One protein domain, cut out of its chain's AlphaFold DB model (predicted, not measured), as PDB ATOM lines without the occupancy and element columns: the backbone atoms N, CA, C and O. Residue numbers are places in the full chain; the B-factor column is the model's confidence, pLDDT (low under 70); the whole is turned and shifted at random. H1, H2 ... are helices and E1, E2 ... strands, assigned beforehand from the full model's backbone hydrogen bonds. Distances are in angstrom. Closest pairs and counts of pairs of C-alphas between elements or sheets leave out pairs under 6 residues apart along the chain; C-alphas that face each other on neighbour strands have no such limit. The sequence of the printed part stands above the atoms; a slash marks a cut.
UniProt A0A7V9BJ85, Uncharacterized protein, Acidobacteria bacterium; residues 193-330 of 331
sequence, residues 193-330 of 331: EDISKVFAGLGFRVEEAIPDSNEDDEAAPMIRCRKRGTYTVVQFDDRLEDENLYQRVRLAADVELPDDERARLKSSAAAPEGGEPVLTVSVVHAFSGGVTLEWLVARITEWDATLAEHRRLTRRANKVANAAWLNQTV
ATOM      1  N   GLU A 193     -28.033  24.879  -6.358       93.81
ATOM      2  CA  GLU A 193     -29.241  25.552  -6.835       93.81
ATOM      3  C   GLU A 193     -30.362  25.514  -5.783       93.81
ATOM      4  O   GLU A 193     -31.029  26.526  -5.553       93.81
ATOM      5  N   ASP A 194     -30.544  24.382  -5.099       94.56
ATOM      6  CA  ASP A 194     -31.559  24.241  -4.050       94.56
ATOM      7  C   ASP A 194     -31.286  25.202  -2.894       94.56
ATOM      8  O   ASP A 194     -32.162  25.981  -2.505       94.56
ATOM      9  N   ILE A 195     -30.045  25.236  -2.403       95.56
ATOM     10  CA  ILE A 195     -29.648  26.162  -1.335       95.56
ATOM     11  C   ILE A 195     -29.776  27.620  -1.796       95.56
ATOM     12  O   ILE A 195     -30.281  28.458  -1.045       95.56
ATOM     13  N   SER A 196     -29.416  27.930  -3.045       95.75
ATOM     14  CA  SER A 196     -29.599  29.270  -3.620       95.75
ATOM     15  C   SER A 196     -31.063  29.716  -3.588       95.75
ATOM     16  O   SER A 196     -31.356  30.845  -3.183       95.75
ATOM     17  N   LYS A 197     -32.002  28.831  -3.948       96.56
ATOM     18  CA  LYS A 197     -33.447  29.112  -3.888       96.56
ATOM     19  C   LYS A 197     -33.916  29.382  -2.459       96.56
ATOM     20  O   LYS A 197     -34.697  30.312  -2.254       96.56
ATOM     21  N   VAL A 198     -33.418  28.632  -1.472       96.88
ATOM     22  CA  VAL A 198     -33.759  28.853  -0.055       96.88
ATOM     23  C   VAL A 198     -33.256  30.218   0.422       96.88
ATOM     24  O   VAL A 198     -34.032  31.002   0.971       96.88
ATOM     25  N   PHE A 199     -31.992  30.563   0.153       97.56
ATOM     26  CA  PHE A 199     -31.444  31.882   0.491       97.56
ATOM     27  C   PHE A 199     -32.219  33.019  -0.195       97.56
ATOM     28  O   PHE A 199     -32.577  34.005   0.458       97.56
ATOM     29  N   ALA A 200     -32.529  32.876  -1.485       97.25
ATOM     30  CA  ALA A 200     -33.323  33.850  -2.229       97.25
ATOM     31  C   ALA A 200     -34.730  34.026  -1.629       97.25
ATOM     32  O   ALA A 200     -35.177  35.158  -1.432       97.25
ATOM     33  N   GLY A 201     -35.392  32.927  -1.255       97.31
ATOM     34  CA  GLY A 201     -36.691  32.940  -0.574       97.31
ATOM     35  C   GLY A 201     -36.673  33.679   0.769       97.31
ATOM     36  O   GLY A 201     -37.662  34.301   1.149       97.31
ATOM     37  N   LEU A 202     -35.523  33.705   1.451       97.56
ATOM     38  CA  LEU A 202     -35.304  34.448   2.699       97.56
ATOM     39  C   LEU A 202     -34.837  35.901   2.484       97.56
ATOM     40  O   LEU A 202     -34.434  36.586   3.435       97.56
ATOM     41  N   GLY A 203     -34.896  36.396   1.246       97.25
ATOM     42  CA  GLY A 203     -34.591  37.780   0.887       97.25
ATOM     43  C   GLY A 203     -33.099  38.090   0.763       97.25
ATOM     44  O   GLY A 203     -32.713  39.259   0.851       97.25
ATOM     45  N   PHE A 204     -32.248  37.074   0.597       97.44
ATOM     46  CA  PHE A 204     -30.863  37.284   0.182       97.44
ATOM     47  C   PHE A 204     -30.800  37.501  -1.330       97.44
ATOM     48  O   PHE A 204     -31.510  36.861  -2.100       97.44
ATOM     49  N   ARG A 205     -29.901  38.381  -1.769       96.81
ATOM     50  CA  ARG A 205     -29.469  38.414  -3.165       96.81
ATOM     51  C   ARG A 205     -28.365  37.376  -3.334       96.81
ATOM     52  O   ARG A 205     -27.335  37.504  -2.680       96.81
ATOM     53  N   VAL A 206     -28.589  36.370  -4.169       95.62
ATOM     54  CA  VAL A 206     -27.615  35.300  -4.429       95.62
ATOM     55  C   VAL A 206     -26.832  35.626  -5.700       95.62
ATOM     56  O   VAL A 206     -27.411  36.046  -6.699       95.62
ATOM     57  N   GLU A 207     -25.518  35.478  -5.628       90.69
ATOM     58  CA  GLU A 207     -24.549  35.673  -6.703       90.69
ATOM     59  C   GLU A 207     -23.691  34.400  -6.764       90.69
ATOM     60  O   GLU A 207     -23.222  33.923  -5.726       90.69
ATOM     61  N   GLU A 208     -23.504  33.815  -7.947       75.94
ATOM     62  CA  GLU A 208     -22.579  32.688  -8.098       75.94
ATOM     63  C   GLU A 208     -21.155  33.170  -7.815       75.94
ATOM     64  O   GLU A 208     -20.711  34.185  -8.359       75.94
ATOM     65  N   ALA A 209     -20.450  32.466  -6.928       68.88
ATOM     66  CA  ALA A 209     -19.034  32.702  -6.724       68.88
ATOM     67  C   ALA A 209     -18.282  31.744  -7.648       68.88
ATOM     68  O   ALA A 209     -18.307  30.535  -7.443       68.88
ATOM     69  N   ILE A 210     -17.639  32.289  -8.679       58.81
ATOM     70  CA  ILE A 210     -16.678  31.525  -9.477       58.81
ATOM     71  C   ILE A 210     -15.491  31.243  -8.543       58.81
ATOM     72  O   ILE A 210     -14.947  32.206  -7.995       58.81
ATOM     73  N   PRO A 211     -15.116  29.975  -8.298       59.56
ATOM     74  CA  PRO A 211     -13.909  29.683  -7.544       59.56
ATOM     75  C   PRO A 211     -12.712  30.291  -8.283       59.56
ATOM     76  O   PRO A 211     -12.485  29.991  -9.453       59.56
ATOM     77  N   ASP A 212     -11.949  31.150  -7.607       54.81
ATOM     78  CA  ASP A 212     -10.613  31.548  -8.058       54.81
ATOM     79  C   ASP A 212      -9.677  30.353  -7.813       54.81
ATOM     80  O   ASP A 212      -8.963  30.294  -6.811       54.81
ATOM     81  N   SER A 213      -9.712  29.345  -8.682       53.97
ATOM     82  CA  SER A 213      -8.719  28.274  -8.657       53.97
ATOM     83  C   SER A 213      -8.174  28.004 -10.050       53.97
ATOM     84  O   SER A 213      -8.908  27.739 -10.999       53.97
ATOM     85  N   ASN A 214      -6.847  28.096 -10.126       52.84
ATOM     86  CA  ASN A 214      -6.027  27.642 -11.238       52.84
ATOM     87  C   ASN A 214      -6.336  26.172 -11.580       52.84
ATOM     88  O   ASN A 214      -6.782  25.408 -10.729       52.84
ATOM     89  N   GLU A 215      -6.063  25.818 -12.832       50.47
ATOM     90  CA  GLU A 215      -6.594  24.710 -13.644       50.47
ATOM     91  C   GLU A 215      -6.547  23.251 -13.122       50.47
ATOM     92  O   GLU A 215      -6.891  22.374 -13.903       50.47
ATOM     93  N   ASP A 216      -6.233  22.936 -11.859       54.62
ATOM     94  CA  ASP A 216      -6.021  21.529 -11.437       54.62
ATOM     95  C   ASP A 216      -6.716  21.055 -10.138       54.62
ATOM     96  O   ASP A 216      -6.619  19.872  -9.819       54.62
ATOM     97  N   ASP A 217      -7.467  21.896  -9.413       56.44
ATOM     98  CA  ASP A 217      -8.246  21.444  -8.243       56.44
ATOM     99  C   ASP A 217      -9.757  21.526  -8.518       56.44
ATOM    100  O   ASP A 217     -10.276  22.586  -8.874       56.44
ATOM    101  N   GLU A 218     -10.484  20.416  -8.308       65.94
ATOM    102  CA  GLU A 218     -11.951  20.378  -8.205       65.94
ATOM    103  C   GLU A 218     -12.401  21.177  -6.969       65.94
ATOM    104  O   GLU A 218     -12.810  20.627  -5.943       65.94
ATOM    105  N   ALA A 219     -12.280  22.502  -7.034       69.25
ATOM    106  CA  ALA A 219     -12.710  23.384  -5.971       69.25
ATOM    107  C   ALA A 219     -14.205  23.167  -5.727       69.25
ATOM    108  O   ALA A 219     -15.028  23.223  -6.646       69.25
ATOM    109  N   ALA A 220     -14.552  22.897  -4.471       77.75
ATOM    110  CA  ALA A 220     -15.937  22.697  -4.097       77.75
ATOM    111  C   ALA A 220     -16.745  23.964  -4.435       77.75
ATOM    112  O   ALA A 220     -16.235  25.075  -4.251       77.75
ATOM    113  N   PRO A 221     -17.976  23.839  -4.962       87.88
ATOM    114  CA  PRO A 221     -18.712  24.997  -5.430       87.88
ATOM    115  C   PRO A 221     -18.996  25.947  -4.270       87.88
ATOM    116  O   PRO A 221     -19.075  25.554  -3.102       87.88
ATOM    117  N   MET A 222     -19.147  27.223  -4.608       92.31
ATOM    118  CA  MET A 222     -19.413  28.282  -3.649       92.31
ATOM    119  C   MET A 222     -20.474  29.226  -4.209       92.31
ATOM    120  O   MET A 222     -20.496  29.533  -5.399       92.31
ATOM    121  N   ILE A 223     -21.345  29.733  -3.341       93.94
ATOM    122  CA  ILE A 223     -22.251  30.837  -3.681       93.94
ATOM    123  C   ILE A 223     -22.061  31.984  -2.699       93.94
ATOM    124  O   ILE A 223     -21.735  31.789  -1.525       93.94
ATOM    125  N   ARG A 224     -22.281  33.207  -3.177       95.19
ATOM    126  CA  ARG A 224     -22.203  34.422  -2.374       95.19
ATOM    127  C   ARG A 224     -23.596  35.008  -2.201       95.19
ATOM    128  O   ARG A 224     -24.246  35.439  -3.144       95.19
ATOM    129  N   CYS A 225     -24.050  35.080  -0.961       96.19
ATOM    130  CA  CYS A 225     -25.363  35.581  -0.589       96.19
ATOM    131  C   CYS A 225     -25.217  36.930   0.118       96.19
ATOM    132  O   CYS A 225     -24.537  37.042   1.134       96.19
ATOM    133  N   ARG A 226     -25.882  37.975  -0.372       95.62
ATOM    134  CA  ARG A 226     -25.843  39.318   0.217       95.62
ATOM    135  C   ARG A 226     -27.184  39.696   0.830       95.62
ATOM    136  O   ARG A 226     -28.212  39.670   0.156       95.62
ATOM    137  N   LYS A 227     -27.169  40.174   2.077       95.31
ATOM    138  CA  LYS A 227     -28.345  40.773   2.731       95.31
ATOM    139  C   LYS A 227     -27.937  41.898   3.671       95.31
ATOM    140  O   LYS A 227     -26.951  41.806   4.393       95.31
ATOM    141  N   ARG A 228     -28.655  43.026   3.603       91.06
ATOM    142  CA  ARG A 228     -28.415  44.241   4.419       91.06
ATOM    143  C   ARG A 228     -26.975  44.786   4.360       91.06
ATOM    144  O   ARG A 228     -26.569  45.548   5.232       91.06
ATOM    145  N   GLY A 229     -26.191  44.433   3.340       88.25
ATOM    146  CA  GLY A 229     -24.782  44.827   3.209       88.25
ATOM    147  C   GLY A 229     -23.776  43.900   3.900       88.25
ATOM    148  O   GLY A 229     -22.615  44.267   3.964       88.25
ATOM    149  N   THR A 230     -24.204  42.737   4.398       90.31
ATOM    150  CA  THR A 230     -23.309  41.636   4.782       90.31
ATOM    151  C   THR A 230     -23.258  40.619   3.647       90.31
ATOM    152  O   THR A 230     -24.280  40.390   2.992       90.31
ATOM    153  N   TYR A 231     -22.090  40.017   3.430       93.75
ATOM    154  CA  TYR A 231     -21.924  38.873   2.539       93.75
ATOM    155  C   TYR A 231     -21.773  37.598   3.363       93.75
ATOM    156  O   TYR A 231     -20.934  37.541   4.255       93.75
ATOM    157  N   THR A 232     -22.573  36.597   3.028       96.06
ATOM    158  CA  THR A 232     -22.417  35.213   3.456       96.06
ATOM    159  C   THR A 232     -21.874  34.429   2.270       96.06
ATOM    160  O   THR A 232     -22.475  34.440   1.200       96.06
ATOM    161  N   VAL A 233     -20.755  33.754   2.449       95.75
ATOM    162  CA  VAL A 233     -20.239  32.745   1.533       95.75
ATOM    163  C   VAL A 233     -20.789  31.397   1.978       95.75
ATOM    164  O   VAL A 233     -20.689  31.048   3.153       95.75
ATOM    165  N   VAL A 234     -21.396  30.662   1.054       96.25
ATOM    166  CA  VAL A 234     -21.856  29.293   1.279       96.25
ATOM    167  C   VAL A 234     -20.946  28.373   0.487       96.25
ATOM    168  O   VAL A 234     -20.942  28.423  -0.741       96.25
ATOM    169  N   GLN A 235     -20.166  27.572   1.197       94.75
ATOM    170  CA  GLN A 235     -19.306  26.545   0.623       94.75
ATOM    171  C   GLN A 235     -19.988  25.189   0.788       94.75
ATOM    172  O   GLN A 235     -20.518  24.889   1.859       94.75
ATOM    173  N   PHE A 236     -19.980  24.389  -0.270       93.25
ATOM    174  CA  PHE A 236     -20.555  23.051  -0.266       93.25
ATOM    175  C   PHE A 236     -19.437  22.034  -0.073       93.25
ATOM    176  O   PHE A 236     -18.443  22.092  -0.783       93.25
ATOM    177  N   ASP A 237     -19.588  21.116   0.876       92.69
ATOM    178  CA  ASP A 237     -18.598  20.075   1.157       92.69
ATOM    179  C   ASP A 237     -19.253  18.685   1.047       92.69
ATOM    180  O   ASP A 237     -20.480  18.562   1.042       92.69
ATOM    181  N   ASP A 238     -18.424  17.639   1.020       91.81
ATOM    182  CA  ASP A 238     -18.843  16.230   1.003       91.81
ATOM    183  C   ASP A 238     -19.783  15.924  -0.180       91.81
ATOM    184  O   ASP A 238     -20.978  15.655  -0.017       91.81
ATOM    185  N   ARG A 239     -19.230  16.030  -1.395       91.25
ATOM    186  CA  ARG A 239     -19.926  15.717  -2.648       91.25
ATOM    187  C   ARG A 239     -20.200  14.212  -2.749       91.25
ATOM    188  O   ARG A 239     -19.299  13.413  -2.505       91.25
ATOM    189  N   LEU A 240     -21.415  13.840  -3.147       87.81
ATOM    190  CA  LEU A 240     -21.758  12.460  -3.495       87.81
ATOM    191  C   LEU A 240     -21.191  12.095  -4.876       87.81
ATOM    192  O   LEU A 240     -21.250  12.907  -5.801       87.81
ATOM    193  N   GLU A 241     -20.625  10.889  -5.001       83.44
ATOM    194  CA  GLU A 241     -20.015  10.400  -6.247       83.44
ATOM    195  C   GLU A 241     -20.985  10.540  -7.432       83.44
ATOM    196  O   GLU A 241     -22.166  10.223  -7.319       83.44
ATOM    197  N   ASP A 242     -20.477  11.053  -8.557       75.12
ATOM    198  CA  ASP A 242     -21.199  11.245  -9.824       75.12
ATOM    199  C   ASP A 242     -22.450  12.153  -9.790       75.12
ATOM    200  O   ASP A 242     -23.125  12.322 -10.809       75.12
ATOM    201  N   GLU A 243     -22.720  12.837  -8.674       81.25
ATOM    202  CA  GLU A 243     -23.873  13.726  -8.516       81.25
ATOM    203  C   GLU A 243     -23.447  15.154  -8.122       81.25
ATOM    204  O   GLU A 243     -22.376  15.395  -7.564       81.25
ATOM    205  N   ASN A 244     -24.271  16.159  -8.444       87.31
ATOM    206  CA  ASN A 244     -24.067  17.547  -7.992       87.31
ATOM    207  C   ASN A 244     -24.745  17.787  -6.629       87.31
ATOM    208  O   ASN A 244     -25.391  18.814  -6.413       87.31
ATOM    209  N   LEU A 245     -24.661  16.789  -5.749       91.69
ATOM    210  CA  LEU A 245     -25.294  16.755  -4.437       91.69
ATOM    211  C   LEU A 245     -24.236  16.786  -3.342       91.69
ATOM    212  O   LEU A 245     -23.216  16.104  -3.423       91.69
ATOM    213  N   TYR A 246     -24.514  17.566  -2.305       93.31
ATOM    214  CA  TYR A 246     -23.598  17.813  -1.199       93.31
ATOM    215  C   TYR A 246     -24.282  17.509   0.121       93.31
ATOM    216  O   TYR A 246     -25.449  17.861   0.314       93.31
ATOM    217  N   GLN A 247     -23.552  16.867   1.032       93.94
ATOM    218  CA  GLN A 247     -24.065  16.466   2.344       93.94
ATOM    219  C   GLN A 247     -23.765  17.483   3.447       93.94
ATOM    220  O   GLN A 247     -24.286  17.361   4.559       93.94
ATOM    221  N   ARG A 248     -22.946  18.502   3.163       95.12
ATOM    222  CA  ARG A 248     -22.686  19.588   4.106       95.12
ATOM    223  C   ARG A 248     -22.622  20.944   3.429       95.12
ATOM    224  O   ARG A 248     -22.171  21.081   2.294       95.12
ATOM    225  N   VAL A 249     -22.980  21.968   4.197       95.50
ATOM    226  CA  VAL A 249     -22.747  23.369   3.839       95.50
ATOM    227  C   VAL A 249     -22.049  24.106   4.967       95.50
ATOM    228  O   VAL A 249     -22.381  23.951   6.143       95.50
ATOM    229  N   ARG A 250     -21.091  24.954   4.606       96.50
ATOM    230  CA  ARG A 250     -20.467  25.921   5.502       96.50
ATOM    231  C   ARG A 250     -20.965  27.310   5.153       96.50
ATOM    232  O   ARG A 250     -20.779  27.769   4.031       96.50
ATOM    233  N   LEU A 251     -21.551  27.993   6.127       97.38
ATOM    234  CA  LEU A 251     -21.861  29.414   6.032       97.38
ATOM    235  C   LEU A 251     -20.701  30.181   6.651       97.38
ATOM    236  O   LEU A 251     -20.332  29.907   7.790       97.38
ATOM    237  N   ALA A 252     -20.125  31.126   5.922       96.88
ATOM    238  CA  ALA A 252     -19.055  31.985   6.407       96.88
ATOM    239  C   ALA A 252     -19.361  33.448   6.089       96.88
ATOM    240  O   ALA A 252     -19.963  33.752   5.065       96.88
ATOM    241  N   ALA A 253     -18.967  34.367   6.959       96.19
ATOM    242  CA  ALA A 253     -19.073  35.794   6.698       96.19
ATOM    243  C   ALA A 253     -17.903  36.529   7.333       96.19
ATOM    244  O   ALA A 253     -17.552  36.280   8.488       96.19
ATOM    245  N   ASP A 254     -17.364  37.487   6.592       93.88
ATOM    246  CA  ASP A 254     -16.455  38.477   7.143       93.88
ATOM    247  C   ASP A 254     -17.277  39.569   7.818       93.88
ATOM    248  O   ASP A 254     -18.179  40.170   7.219       93.88
ATOM    249  N   VAL A 255     -16.983  39.814   9.089       92.75
ATOM    250  CA  VAL A 255     -17.673  40.804   9.904       92.75
ATOM    251  C   VAL A 255     -16.726  41.916  10.330       92.75
ATOM    252  O   VAL A 255     -15.530  41.723  10.539       92.75
ATOM    253  N   GLU A 256     -17.283  43.116  10.464       89.25
ATOM    254  CA  GLU A 256     -16.527  44.278  10.914       89.25
ATOM    255  C   GLU A 256     -16.098  44.105  12.375       89.25
ATOM    256  O   GLU A 256     -16.918  43.820  13.259       89.25
ATOM    257  N   LEU A 257     -14.808  44.333  12.613       89.50
ATOM    258  CA  LEU A 257     -14.252  44.517  13.944       89.50
ATOM    259  C   LEU A 257     -14.544  45.939  14.449       89.50
ATOM    260  O   LEU A 257     -14.456  46.885  13.650       89.50
ATOM    261  N   PRO A 258     -14.841  46.098  15.753       89.25
ATOM    262  CA  PRO A 258     -14.811  47.393  16.428       89.25
ATOM    263  C   PRO A 258     -13.493  48.141  16.184       89.25
ATOM    264  O   PRO A 258     -12.443  47.521  16.004       89.25
ATOM    265  N   ASP A 259     -13.546  49.473  16.141       88.50
ATOM    266  CA  ASP A 259     -12.393  50.297  15.739       88.50
ATOM    267  C   ASP A 259     -11.206  50.176  16.709       88.50
ATOM    268  O   ASP A 259     -10.050  50.176  16.282       88.50
ATOM    269  N   ASP A 260     -11.482  50.016  18.002       88.00
ATOM    270  CA  ASP A 260     -10.489  49.786  19.054       88.00
ATOM    271  C   ASP A 260      -9.784  48.435  18.888       88.00
ATOM    272  O   ASP A 260      -8.555  48.361  18.935       88.00
ATOM    273  N   GLU A 261     -10.545  47.378  18.610       89.31
ATOM    274  CA  GLU A 261     -10.003  46.044  18.358       89.31
ATOM    275  C   GLU A 261      -9.194  46.002  17.056       89.31
ATOM    276  O   GLU A 261      -8.102  45.434  17.001       89.31
ATOM    277  N   ARG A 262      -9.682  46.681  16.012       89.00
ATOM    278  CA  ARG A 262      -8.958  46.857  14.749       89.00
ATOM    279  C   ARG A 262      -7.626  47.574  14.969       89.00
ATOM    280  O   ARG A 262      -6.605  47.125  14.449       89.00
ATOM    281  N   ALA A 263      -7.622  48.668  15.732       88.88
ATOM    282  CA  ALA A 263      -6.410  49.417  16.058       88.88
ATOM    283  C   ALA A 263      -5.426  48.567  16.876       88.88
ATOM    284  O   ALA A 263      -4.234  48.531  16.560       88.88
ATOM    285  N   ARG A 264      -5.932  47.817  17.864       91.06
ATOM    286  CA  ARG A 264      -5.145  46.878  18.671       91.06
ATOM    287  C   ARG A 264      -4.452  45.838  17.795       91.06
ATOM    288  O   ARG A 264      -3.238  45.671  17.907       91.06
ATOM    289  N   LEU A 265      -5.188  45.189  16.892       90.12
ATOM    290  CA  LEU A 265      -4.634  44.173  15.995       90.12
ATOM    291  C   LEU A 265      -3.613  44.756  15.015       90.12
ATOM    292  O   LEU A 265      -2.563  44.149  14.832       90.12
ATOM    293  N   LYS A 266      -3.852  45.949  14.457       88.44
ATOM    294  CA  LYS A 266      -2.877  46.637  13.589       88.44
ATOM    295  C   LYS A 266      -1.583  47.013  14.309       88.44
ATOM    296  O   LYS A 266      -0.525  47.021  13.694       88.44
ATOM    297  N   SER A 267      -1.663  47.326  15.601       87.50
ATOM    298  CA  SER A 267      -0.491  47.645  16.428       87.50
ATOM    299  C   SER A 267       0.285  46.412  16.911       87.50
ATOM    300  O   SER A 267       1.335  46.551  17.536       87.50
ATOM    301  N   SER A 268      -0.223  45.204  16.644       88.62
ATOM    302  CA  SER A 268       0.447  43.959  17.010       88.62
ATOM    303  C   SER A 268       1.720  43.771  16.191       88.62
ATOM    304  O   SER A 268       1.709  43.922  14.974       88.62
ATOM    305  N   ALA A 269       2.802  43.333  16.839       82.12
ATOM    306  CA  ALA A 269       4.057  42.999  16.162       82.12
ATOM    307  C   ALA A 269       3.913  41.864  15.123       82.12
ATOM    308  O   ALA A 269       4.794  41.683  14.290       82.12
ATOM    309  N   ALA A 270       2.815  41.101  15.179       84.62
ATOM    310  CA  ALA A 270       2.494  40.041  14.225       84.62
ATOM    311  C   ALA A 270       1.643  40.517  13.031       84.62
ATOM    312  O   ALA A 270       1.308  39.704  12.170       84.62
ATOM    313  N   ALA A 271       1.248  41.795  12.978       84.62
ATOM    314  CA  ALA A 271       0.436  42.315  11.885       84.62
ATOM    315  C   ALA A 271       1.282  42.459  10.606       84.62
ATOM    316  O   ALA A 271       2.337  43.097  10.647       84.62
ATOM    317  N   PRO A 272       0.843  41.900   9.464       87.00
ATOM    318  CA  PRO A 272       1.515  42.128   8.192       87.00
ATOM    319  C   PRO A 272       1.444  43.610   7.804       87.00
ATOM    320  O   PRO A 272       0.435  44.283   8.038       87.00
ATOM    321  N   GLU A 273       2.517  44.123   7.199       86.19
ATOM    322  CA  GLU A 273       2.605  45.523   6.782       86.19
ATOM    323  C   GLU A 273       1.486  45.858   5.781       86.19
ATOM    324  O   GLU A 273       1.327  45.197   4.756       86.19
ATOM    325  N   GLY A 274       0.663  46.859   6.111       84.25
ATOM    326  CA  GLY A 274      -0.492  47.263   5.298       84.25
ATOM    327  C   GLY A 274      -1.711  46.331   5.366       84.25
ATOM    328  O   GLY A 274      -2.692  46.583   4.669       84.25
ATOM    329  N   GLY A 275      -1.685  45.283   6.195       83.56
ATOM    330  CA  GLY A 275      -2.807  44.356   6.348       83.56
ATOM    331  C   GLY A 275      -4.008  44.969   7.077       83.56
ATOM    332  O   GLY A 275      -3.871  45.602   8.127       83.56
ATOM    333  N   GLU A 276      -5.211  44.735   6.552       86.75
ATOM    334  CA  GLU A 276      -6.462  45.018   7.261       86.75
ATOM    335  C   GLU A 276      -6.912  43.765   8.025       86.75
ATOM    336  O   GLU A 276      -7.078  42.711   7.408       86.75
ATOM    337  N   PRO A 277      -7.121  43.836   9.352       86.69
ATOM    338  CA  PRO A 277      -7.603  42.688  10.102       86.69
ATOM    339  C   PRO A 277      -9.069  42.418   9.744       86.69
ATOM    340  O   PRO A 277      -9.917  43.315   9.790       86.69
ATOM    341  N   VAL A 278      -9.363  41.162   9.418       85.69
ATOM    342  CA  VAL A 278     -10.705  40.669   9.104       85.69
ATOM    343  C   VAL A 278     -11.083  39.612  10.135       85.69
ATOM    344  O   VAL A 278     -10.274  38.749  10.468       85.69
ATOM    345  N   LEU A 279     -12.309  39.689  10.655       90.06
ATOM    346  CA  LEU A 279     -12.883  38.638  11.486       90.06
ATOM    347  C   LEU A 279     -13.829  37.805  10.630       90.06
ATOM    348  O   LEU A 279     -14.880  38.295  10.222       90.06
ATOM    349  N   THR A 280     -13.478  36.547  10.401       93.38
ATOM    350  CA  THR A 280     -14.358  35.591   9.726       93.38
ATOM    351  C   THR A 280     -15.084  34.757  10.770       93.38
ATOM    352  O   THR A 280     -14.463  34.127  11.626       93.38
ATOM    353  N   VAL A 281     -16.411  34.729  10.693       95.12
ATOM    354  CA  VAL A 281     -17.253  33.790  11.443       95.12
ATOM    355  C   VAL A 281     -17.743  32.706  10.497       95.12
ATOM    356  O   VAL A 281     -18.026  32.991   9.334       95.12
ATOM    357  N   SER A 282     -17.843  31.464  10.969       96.56
ATOM    358  CA  SER A 282     -18.401  30.379  10.161       96.56
ATOM    359  C   SER A 282     -19.133  29.329  10.992       96.56
ATOM    360  O   SER A 282     -18.844  29.145  12.174       96.56
ATOM    361  N   VAL A 283     -20.089  28.653  10.359       96.44
ATOM    362  CA  VAL A 283     -20.824  27.506  10.900       96.44
ATOM    363  C   VAL A 283     -20.938  26.431   9.825       96.44
ATOM    364  O   VAL A 283     -21.102  26.743   8.647       96.44
ATOM    365  N   VAL A 284     -20.835  25.164  10.226       96.44
ATOM    366  CA  VAL A 284     -21.003  24.008   9.339       96.44
ATOM    367  C   VAL A 284     -22.299  23.293   9.699       96.44
ATOM    368  O   VAL A 284     -22.549  22.996  10.866       96.44
ATOM    369  N   HIS A 285     -23.105  23.005   8.686       94.56
ATOM    370  CA  HIS A 285     -24.331  22.231   8.785       94.56
ATOM    371  C   HIS A 285     -24.164  20.938   7.991       94.56
ATOM    372  O   HIS A 285     -23.903  20.983   6.790       94.56
ATOM    373  N   ALA A 286     -24.306  19.800   8.668       93.12
ATOM    374  CA  ALA A 286     -24.424  18.501   8.023       93.12
ATOM    375  C   ALA A 286     -25.901  18.182   7.779       93.12
ATOM    376  O   ALA A 286     -26.743  18.503   8.617       93.12
ATOM    377  N   PHE A 287     -26.201  17.552   6.645       89.00
ATOM    378  CA  PHE A 287     -27.559  17.156   6.264       89.00
ATOM    379  C   PHE A 287     -27.938  15.743   6.722       89.00
ATOM    380  O   PHE A 287     -29.017  15.245   6.411       89.00
ATOM    381  N   SER A 288     -27.083  15.101   7.517       82.50
ATOM    382  CA  SER A 288     -27.399  13.827   8.152       82.50
ATOM    383  C   SER A 288     -28.379  14.009   9.317       82.50
ATOM    384  O   SER A 288     -28.281  14.954  10.098       82.50
ATOM    385  N   GLY A 289     -29.322  13.069   9.458       75.81
ATOM    386  CA  GLY A 289     -30.216  13.004  10.622       75.81
ATOM    387  C   GLY A 289     -31.602  13.627  10.444       75.81
ATOM    388  O   GLY A 289     -32.211  14.017  11.436       75.81
ATOM    389  N   GLY A 290     -32.118  13.694   9.215       81.25
ATOM    390  CA  GLY A 290     -33.503  14.099   8.970       81.25
ATOM    391  C   GLY A 290     -33.683  15.607   8.804       81.25
ATOM    392  O   GLY A 290     -34.540  16.208   9.446       81.25
ATOM    393  N   VAL A 291     -32.868  16.236   7.953       89.25
ATOM    394  CA  VAL A 291     -32.981  17.672   7.681       89.25
ATOM    395  C   VAL A 291     -34.244  17.970   6.885       89.25
ATOM    396  O   VAL A 291     -34.431  17.466   5.786       89.25
ATOM    397  N   THR A 292     -35.102  18.830   7.417       92.19
ATOM    398  CA  THR A 292     -36.306  19.304   6.730       92.19
ATOM    399  C   THR A 292     -36.052  20.675   6.106       92.19
ATOM    400  O   THR A 292     -35.101  21.384   6.463       92.19
ATOM    401  N   LEU A 293     -36.907  21.092   5.167       91.56
ATOM    402  CA  LEU A 293     -36.818  22.444   4.604       91.56
ATOM    403  C   LEU A 293     -37.016  23.508   5.695       91.56
ATOM    404  O   LEU A 293     -36.325  24.528   5.696       91.56
ATOM    405  N   GLU A 294     -37.927  23.260   6.638       91.56
ATOM    406  CA  GLU A 294     -38.164  24.146   7.775       91.56
ATOM    407  C   GLU A 294     -36.915  24.273   8.654       91.56
ATOM    408  O   GLU A 294     -36.511  25.389   8.991       91.56
ATOM    409  N   TRP A 295     -36.248  23.153   8.951       93.88
ATOM    410  CA  TRP A 295     -34.987  23.165   9.688       93.88
ATOM    411  C   TRP A 295     -33.935  24.031   8.987       93.88
ATOM    412  O   TRP A 295     -33.317  24.892   9.621       93.88
ATOM    413  N   LEU A 296     -33.763  23.857   7.674       94.88
ATOM    414  CA  LEU A 296     -32.777  24.606   6.892       94.88
ATOM    415  C   LEU A 296     -33.080  26.112   6.903       94.88
ATOM    416  O   LEU A 296     -32.188  26.931   7.142       94.88
ATOM    417  N   VAL A 297     -34.350  26.481   6.714       96.56
ATOM    418  CA  VAL A 297     -34.823  27.869   6.809       96.56
ATOM    419  C   VAL A 297     -34.539  28.460   8.190       96.56
ATOM    420  O   VAL A 297     -34.050  29.593   8.288       96.56
ATOM    421  N   ALA A 298     -34.800  27.702   9.256       95.94
ATOM    422  CA  ALA A 298     -34.542  28.138  10.622       95.94
ATOM    423  C   ALA A 298     -33.046  28.398  10.862       95.94
ATOM    424  O   ALA A 298     -32.694  29.450  11.401       95.94
ATOM    425  N   ARG A 299     -32.154  27.505  10.404       96.69
ATOM    426  CA  ARG A 299     -30.694  27.678  10.533       96.69
ATOM    427  C   ARG A 299     -30.188  28.926   9.798       96.69
ATOM    428  O   ARG A 299     -29.443  29.716  10.376       96.69
ATOM    429  N   ILE A 300     -30.629  29.156   8.559       97.25
ATOM    430  CA  ILE A 300     -30.226  30.342   7.776       97.25
ATOM    431  C   ILE A 300     -30.762  31.634   8.412       97.25
ATOM    432  O   ILE A 300     -30.082  32.663   8.423       97.25
ATOM    433  N   THR A 301     -31.972  31.592   8.969       97.62
ATOM    434  CA  THR A 301     -32.569  32.738   9.667       97.62
ATOM    435  C   THR A 301     -31.808  33.075  10.951       97.62
ATOM    436  O   THR A 301     -31.544  34.249  11.212       97.62
ATOM    437  N   GLU A 302     -31.410  32.067  11.730       97.50
ATOM    438  CA  GLU A 302     -30.580  32.243  12.929       97.50
ATOM    439  C   GLU A 302     -29.203  32.835  12.587       97.50
ATOM    440  O   GLU A 302     -28.733  33.760  13.260       97.50
ATOM    441  N   TRP A 303     -28.597  32.369  11.493       97.25
ATOM    442  CA  TRP A 303     -27.364  32.934  10.950       97.25
ATOM    443  C   TRP A 303     -27.518  34.424  10.591       97.25
ATOM    444  O   TRP A 303     -26.741  35.257  11.063       97.25
ATOM    445  N   ASP A 304     -28.556  34.796   9.827       97.12
ATOM    446  CA  ASP A 304     -28.846  36.200   9.472       97.12
ATOM    447  C   ASP A 304     -29.061  37.076  10.715       97.12
ATOM    448  O   ASP A 304     -28.535  38.189  10.807       97.12
ATOM    449  N   ALA A 305     -29.817  36.571  11.694       96.44
ATOM    450  CA  ALA A 305     -30.091  37.276  12.942       96.44
ATOM    451  C   ALA A 305     -28.805  37.534  13.740       96.44
ATOM    452  O   ALA A 305     -28.591  38.652  14.215       96.44
ATOM    453  N   THR A 306     -27.923  36.537  13.819       96.19
ATOM    454  CA  THR A 306     -26.627  36.640  14.503       96.19
ATOM    455  C   THR A 306     -25.731  37.688  13.845       96.19
ATOM    456  O   THR A 306     -25.206  38.575  14.523       96.19
ATOM    457  N   LEU A 307     -25.613  37.664  12.513       95.44
ATOM    458  CA  LEU A 307     -24.837  38.661  11.773       95.44
ATOM    459  C   LEU A 307     -25.417  40.077  11.915       95.44
ATOM    460  O   LEU A 307     -24.672  41.058  12.014       95.44
ATOM    461  N   ALA A 308     -26.746  40.208  11.931       94.31
ATOM    462  CA  ALA A 308     -27.411  41.489  12.131       94.31
ATOM    463  C   ALA A 308     -27.165  42.051  13.541       94.31
ATOM    464  O   ALA A 308     -26.914  43.254  13.682       94.31
ATOM    465  N   GLU A 309     -27.202  41.198  14.566       94.06
ATOM    466  CA  GLU A 309     -26.929  41.596  15.946       94.06
ATOM    467  C   GLU A 309     -25.476  42.032  16.128       94.06
ATOM    468  O   GLU A 309     -25.239  43.120  16.659       94.06
ATOM    469  N   HIS A 310     -24.513  41.270  15.595       92.69
ATOM    470  CA  HIS A 310     -23.097  41.654  15.616       92.69
ATOM    471  C   HIS A 310     -22.894  43.056  15.036       92.69
ATOM    472  O   HIS A 310     -22.330  43.936  15.681       92.69
ATOM    473  N   ARG A 311     -23.468  43.336  13.860       91.25
ATOM    474  CA  ARG A 311     -23.373  44.667  13.233       91.25
ATOM    475  C   ARG A 311     -24.020  45.767  14.064       91.25
ATOM    476  O   ARG A 311     -23.528  46.898  14.077       91.25
ATOM    477  N   ARG A 312     -25.130  45.474  14.743       92.50
ATOM    478  CA  ARG A 312     -25.777  46.428  15.652       92.50
ATOM    479  C   ARG A 312     -24.853  46.775  16.816       92.50
ATOM    480  O   ARG A 312     -24.745  47.954  17.159       92.50
ATOM    481  N   LEU A 313     -24.197  45.776  17.400       90.94
ATOM    482  CA  LEU A 313     -23.265  45.951  18.511       90.94
ATOM    483  C   LEU A 313     -22.005  46.705  18.076       90.94
ATOM    484  O   LEU A 313     -21.680  47.711  18.705       90.94
ATOM    485  N   THR A 314     -21.380  46.332  16.955       89.88
ATOM    486  CA  THR A 314     -20.201  47.035  16.417       89.88
ATOM    487  C   THR A 314     -20.503  48.510  16.141       89.88
ATOM    488  O   THR A 314     -19.767  49.393  16.572       89.88
ATOM    489  N   ARG A 315     -21.653  48.827  15.525       90.19
ATOM    490  CA  ARG A 315     -22.067  50.227  15.303       90.19
ATOM    491  C   ARG A 315     -22.268  51.007  16.600       90.19
ATOM    492  O   ARG A 315     -21.973  52.200  16.648       90.19
ATOM    493  N   ARG A 316     -22.807  50.364  17.642       90.81
ATOM    494  CA  ARG A 316     -22.971  50.990  18.962       90.81
ATOM    495  C   ARG A 316     -21.616  51.255  19.611       90.81
ATOM    496  O   ARG A 316     -21.415  52.370  20.082       90.81
ATOM    497  N   ALA A 317     -20.705  50.284  19.580       88.31
ATOM    498  CA  ALA A 317     -19.352  50.426  20.109       88.31
ATOM    499  C   ALA A 317     -18.606  51.582  19.426       88.31
ATOM    500  O   ALA A 317     -18.163  52.508  20.104       88.31
ATOM    501  N   ASN A 318     -18.604  51.620  18.089       87.19
ATOM    502  CA  ASN A 318     -17.940  52.685  17.334       87.19
ATOM    503  C   ASN A 318     -18.576  54.061  17.602       87.19
ATOM    504  O   ASN A 318     -17.877  55.065  17.717       87.19
ATOM    505  N   LYS A 319     -19.904  54.137  17.773       89.06
ATOM    506  CA  LYS A 319     -20.572  55.397  18.142       89.06
ATOM    507  C   LYS A 319     -20.150  55.892  19.530       89.06
ATOM    508  O   LYS A 319     -19.963  57.094  19.701       89.06
ATOM    509  N   VAL A 320     -20.015  54.992  20.506       86.94
ATOM    510  CA  VAL A 320     -19.555  55.334  21.862       86.94
ATOM    511  C   VAL A 320     -18.092  55.781  21.840       86.94
ATOM    512  O   VAL A 320     -17.782  56.821  22.417       86.94
ATOM    513  N   ALA A 321     -17.222  55.062  21.126       81.44
ATOM    514  CA  ALA A 321     -15.812  55.422  20.973       81.44
ATOM    515  C   ALA A 321     -15.642  56.810  20.329       81.44
ATOM    516  O   ALA A 321     -14.923  57.658  20.858       81.44
ATOM    517  N   ASN A 322     -16.389  57.090  19.256       78.81
ATOM    518  CA  ASN A 322     -16.366  58.395  18.591       78.81
ATOM    519  C   ASN A 322     -16.872  59.531  19.495       78.81
ATOM    520  O   ASN A 322     -16.300  60.621  19.492       78.81
ATOM    521  N   ALA A 323     -17.916  59.292  20.296       81.12
ATOM    522  CA  ALA A 323     -18.414  60.285  21.250       81.12
ATOM    523  C   ALA A 323     -17.399  60.574  22.374       81.12
ATOM    524  O   ALA A 323     -17.227  61.728  22.762       81.12
ATOM    525  N   ALA A 324     -16.703  59.546  22.871       74.56
ATOM    526  CA  ALA A 324     -15.650  59.709  23.871       74.56
ATOM    527  C   ALA A 324     -14.457  60.516  23.326       74.56
ATOM    528  O   ALA A 324     -13.960  61.405  24.015       74.56
ATOM    529  N   TRP A 325     -14.047  60.264  22.078       70.94
ATOM    530  CA  TRP A 325     -12.962  61.001  21.420       70.94
ATOM    531  C   TRP A 325     -13.307  62.481  21.188       70.94
ATOM    532  O   TRP A 325     -12.514  63.368  21.508       70.94
ATOM    533  N   LEU A 326     -14.527  62.773  20.718       70.50
ATOM    534  CA  LEU A 326     -14.999  64.152  20.543       70.50
ATOM    535  C   LEU A 326     -15.018  64.932  21.866       70.50
ATOM    536  O   LEU A 326     -14.647  66.101  21.882       70.50
ATOM    537  N   ASN A 327     -15.371  64.288  22.982       68.69
ATOM    538  CA  ASN A 327     -15.359  64.930  24.300       68.69
ATOM    539  C   ASN A 327     -13.939  65.188  24.844       68.69
ATOM    540  O   ASN A 327     -13.759  66.111  25.631       68.69
ATOM    541  N   GLN A 328     -12.929  64.414  24.432       63.94
ATOM    542  CA  GLN A 328     -11.529  64.634  24.835       63.94
ATOM    543  C   GLN A 328     -10.832  65.747  24.043       63.94
ATOM    544  O   GLN A 328      -9.851  66.302  24.519       63.94
ATOM    545  N   THR A 329     -11.335  66.088  22.854       60.12
ATOM    546  CA  THR A 329     -10.686  67.053  21.946       60.12
ATOM    547  C   THR A 329     -11.160  68.503  22.175       60.12
ATOM    548  O   THR A 329     -10.664  69.427  21.538       60.12
ATOM    549  N   VAL A 330     -12.134  68.721  23.069       56.94
ATOM    550  CA  VAL A 330     -12.780  70.031  23.330       56.94
ATOM    551  C   VAL A 330     -12.301  70.678  24.651       56.94
ATOM    552  O   VAL A 330     -12.859  71.680  25.094       56.94
TER     553      VAL A 330
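AT A GLANCE: This is residues 193 to 330 of the 331 residues of an uncharacterized protein of Acidobacteria bacterium (UniProt A0A7V9BJ85). A strongly twisted sheet of five strands has H1 and part of the long helix H3 packed over one face, in two layers; H3 runs on past the sheet, and its tip, with residues 323 to 330, sticks out. H2 sits off the sheet, in the excursion between E4 and E5. The printed part has 138 residues with three named helices and five named strands, in the order H1 E1 E2 E3 E4 H2 E5 H3, class mixed; the sheet, E1 - E2 - E3 - E4 - E5, is antiparallel. It is loose, with a radius of gyration of the C-alphas of 18.8 A and spans of 66 by 37 by 25 A.

IN THESE COORDINATES: Find C-alpha 193 at (-29.241, 25.552, -6.835), where H1, residues 193 to 201, begins. Then come E1, 205 to 209, E2, 222 to 227, E3, 230 to 239, 27.2 A long, and E4, 246 to 255, 26.2 A. H2 is 259 to 266, E5 279 to 286, 23.5 A. H3, 293 to 328, runs 53.2 A to C-alpha 328 at (-11.529, 64.634, 24.835).

HOW THE PARTS SIT: E1 to E4 form a meander, each strand the antiparallel neighbour of the one before: look for N 207 and O 224 at 2.8 A, N 225 and O 232 at 2.7 A, N 233 and O 252 at 2.7 A. E4 and E5 are antiparallel, with N 251 and O 283 at 2.8 A. H1, at a height over the sheet of 8.6 A, lies over E2. H3, on the same face at 10.5 A, runs along the strands, at 11 degrees to E4 on the local plane. H2 is close to H3 but not clearly touching, the closest C-alphas, Asp 259 and Asn 318, being 6.2 A apart. In H1, H2 and H3 every O i to N i+4 pair is within hydrogen-bond range.

THE WHOLE: The C-alphas farthest apart, Asp 242 and Val 330, are 68.0 A apart. The printed part has no cut; the links E1 to E2 and H2 to E5 are long. Confidence is under 70 at residues 209 to 219 and 327 to 330.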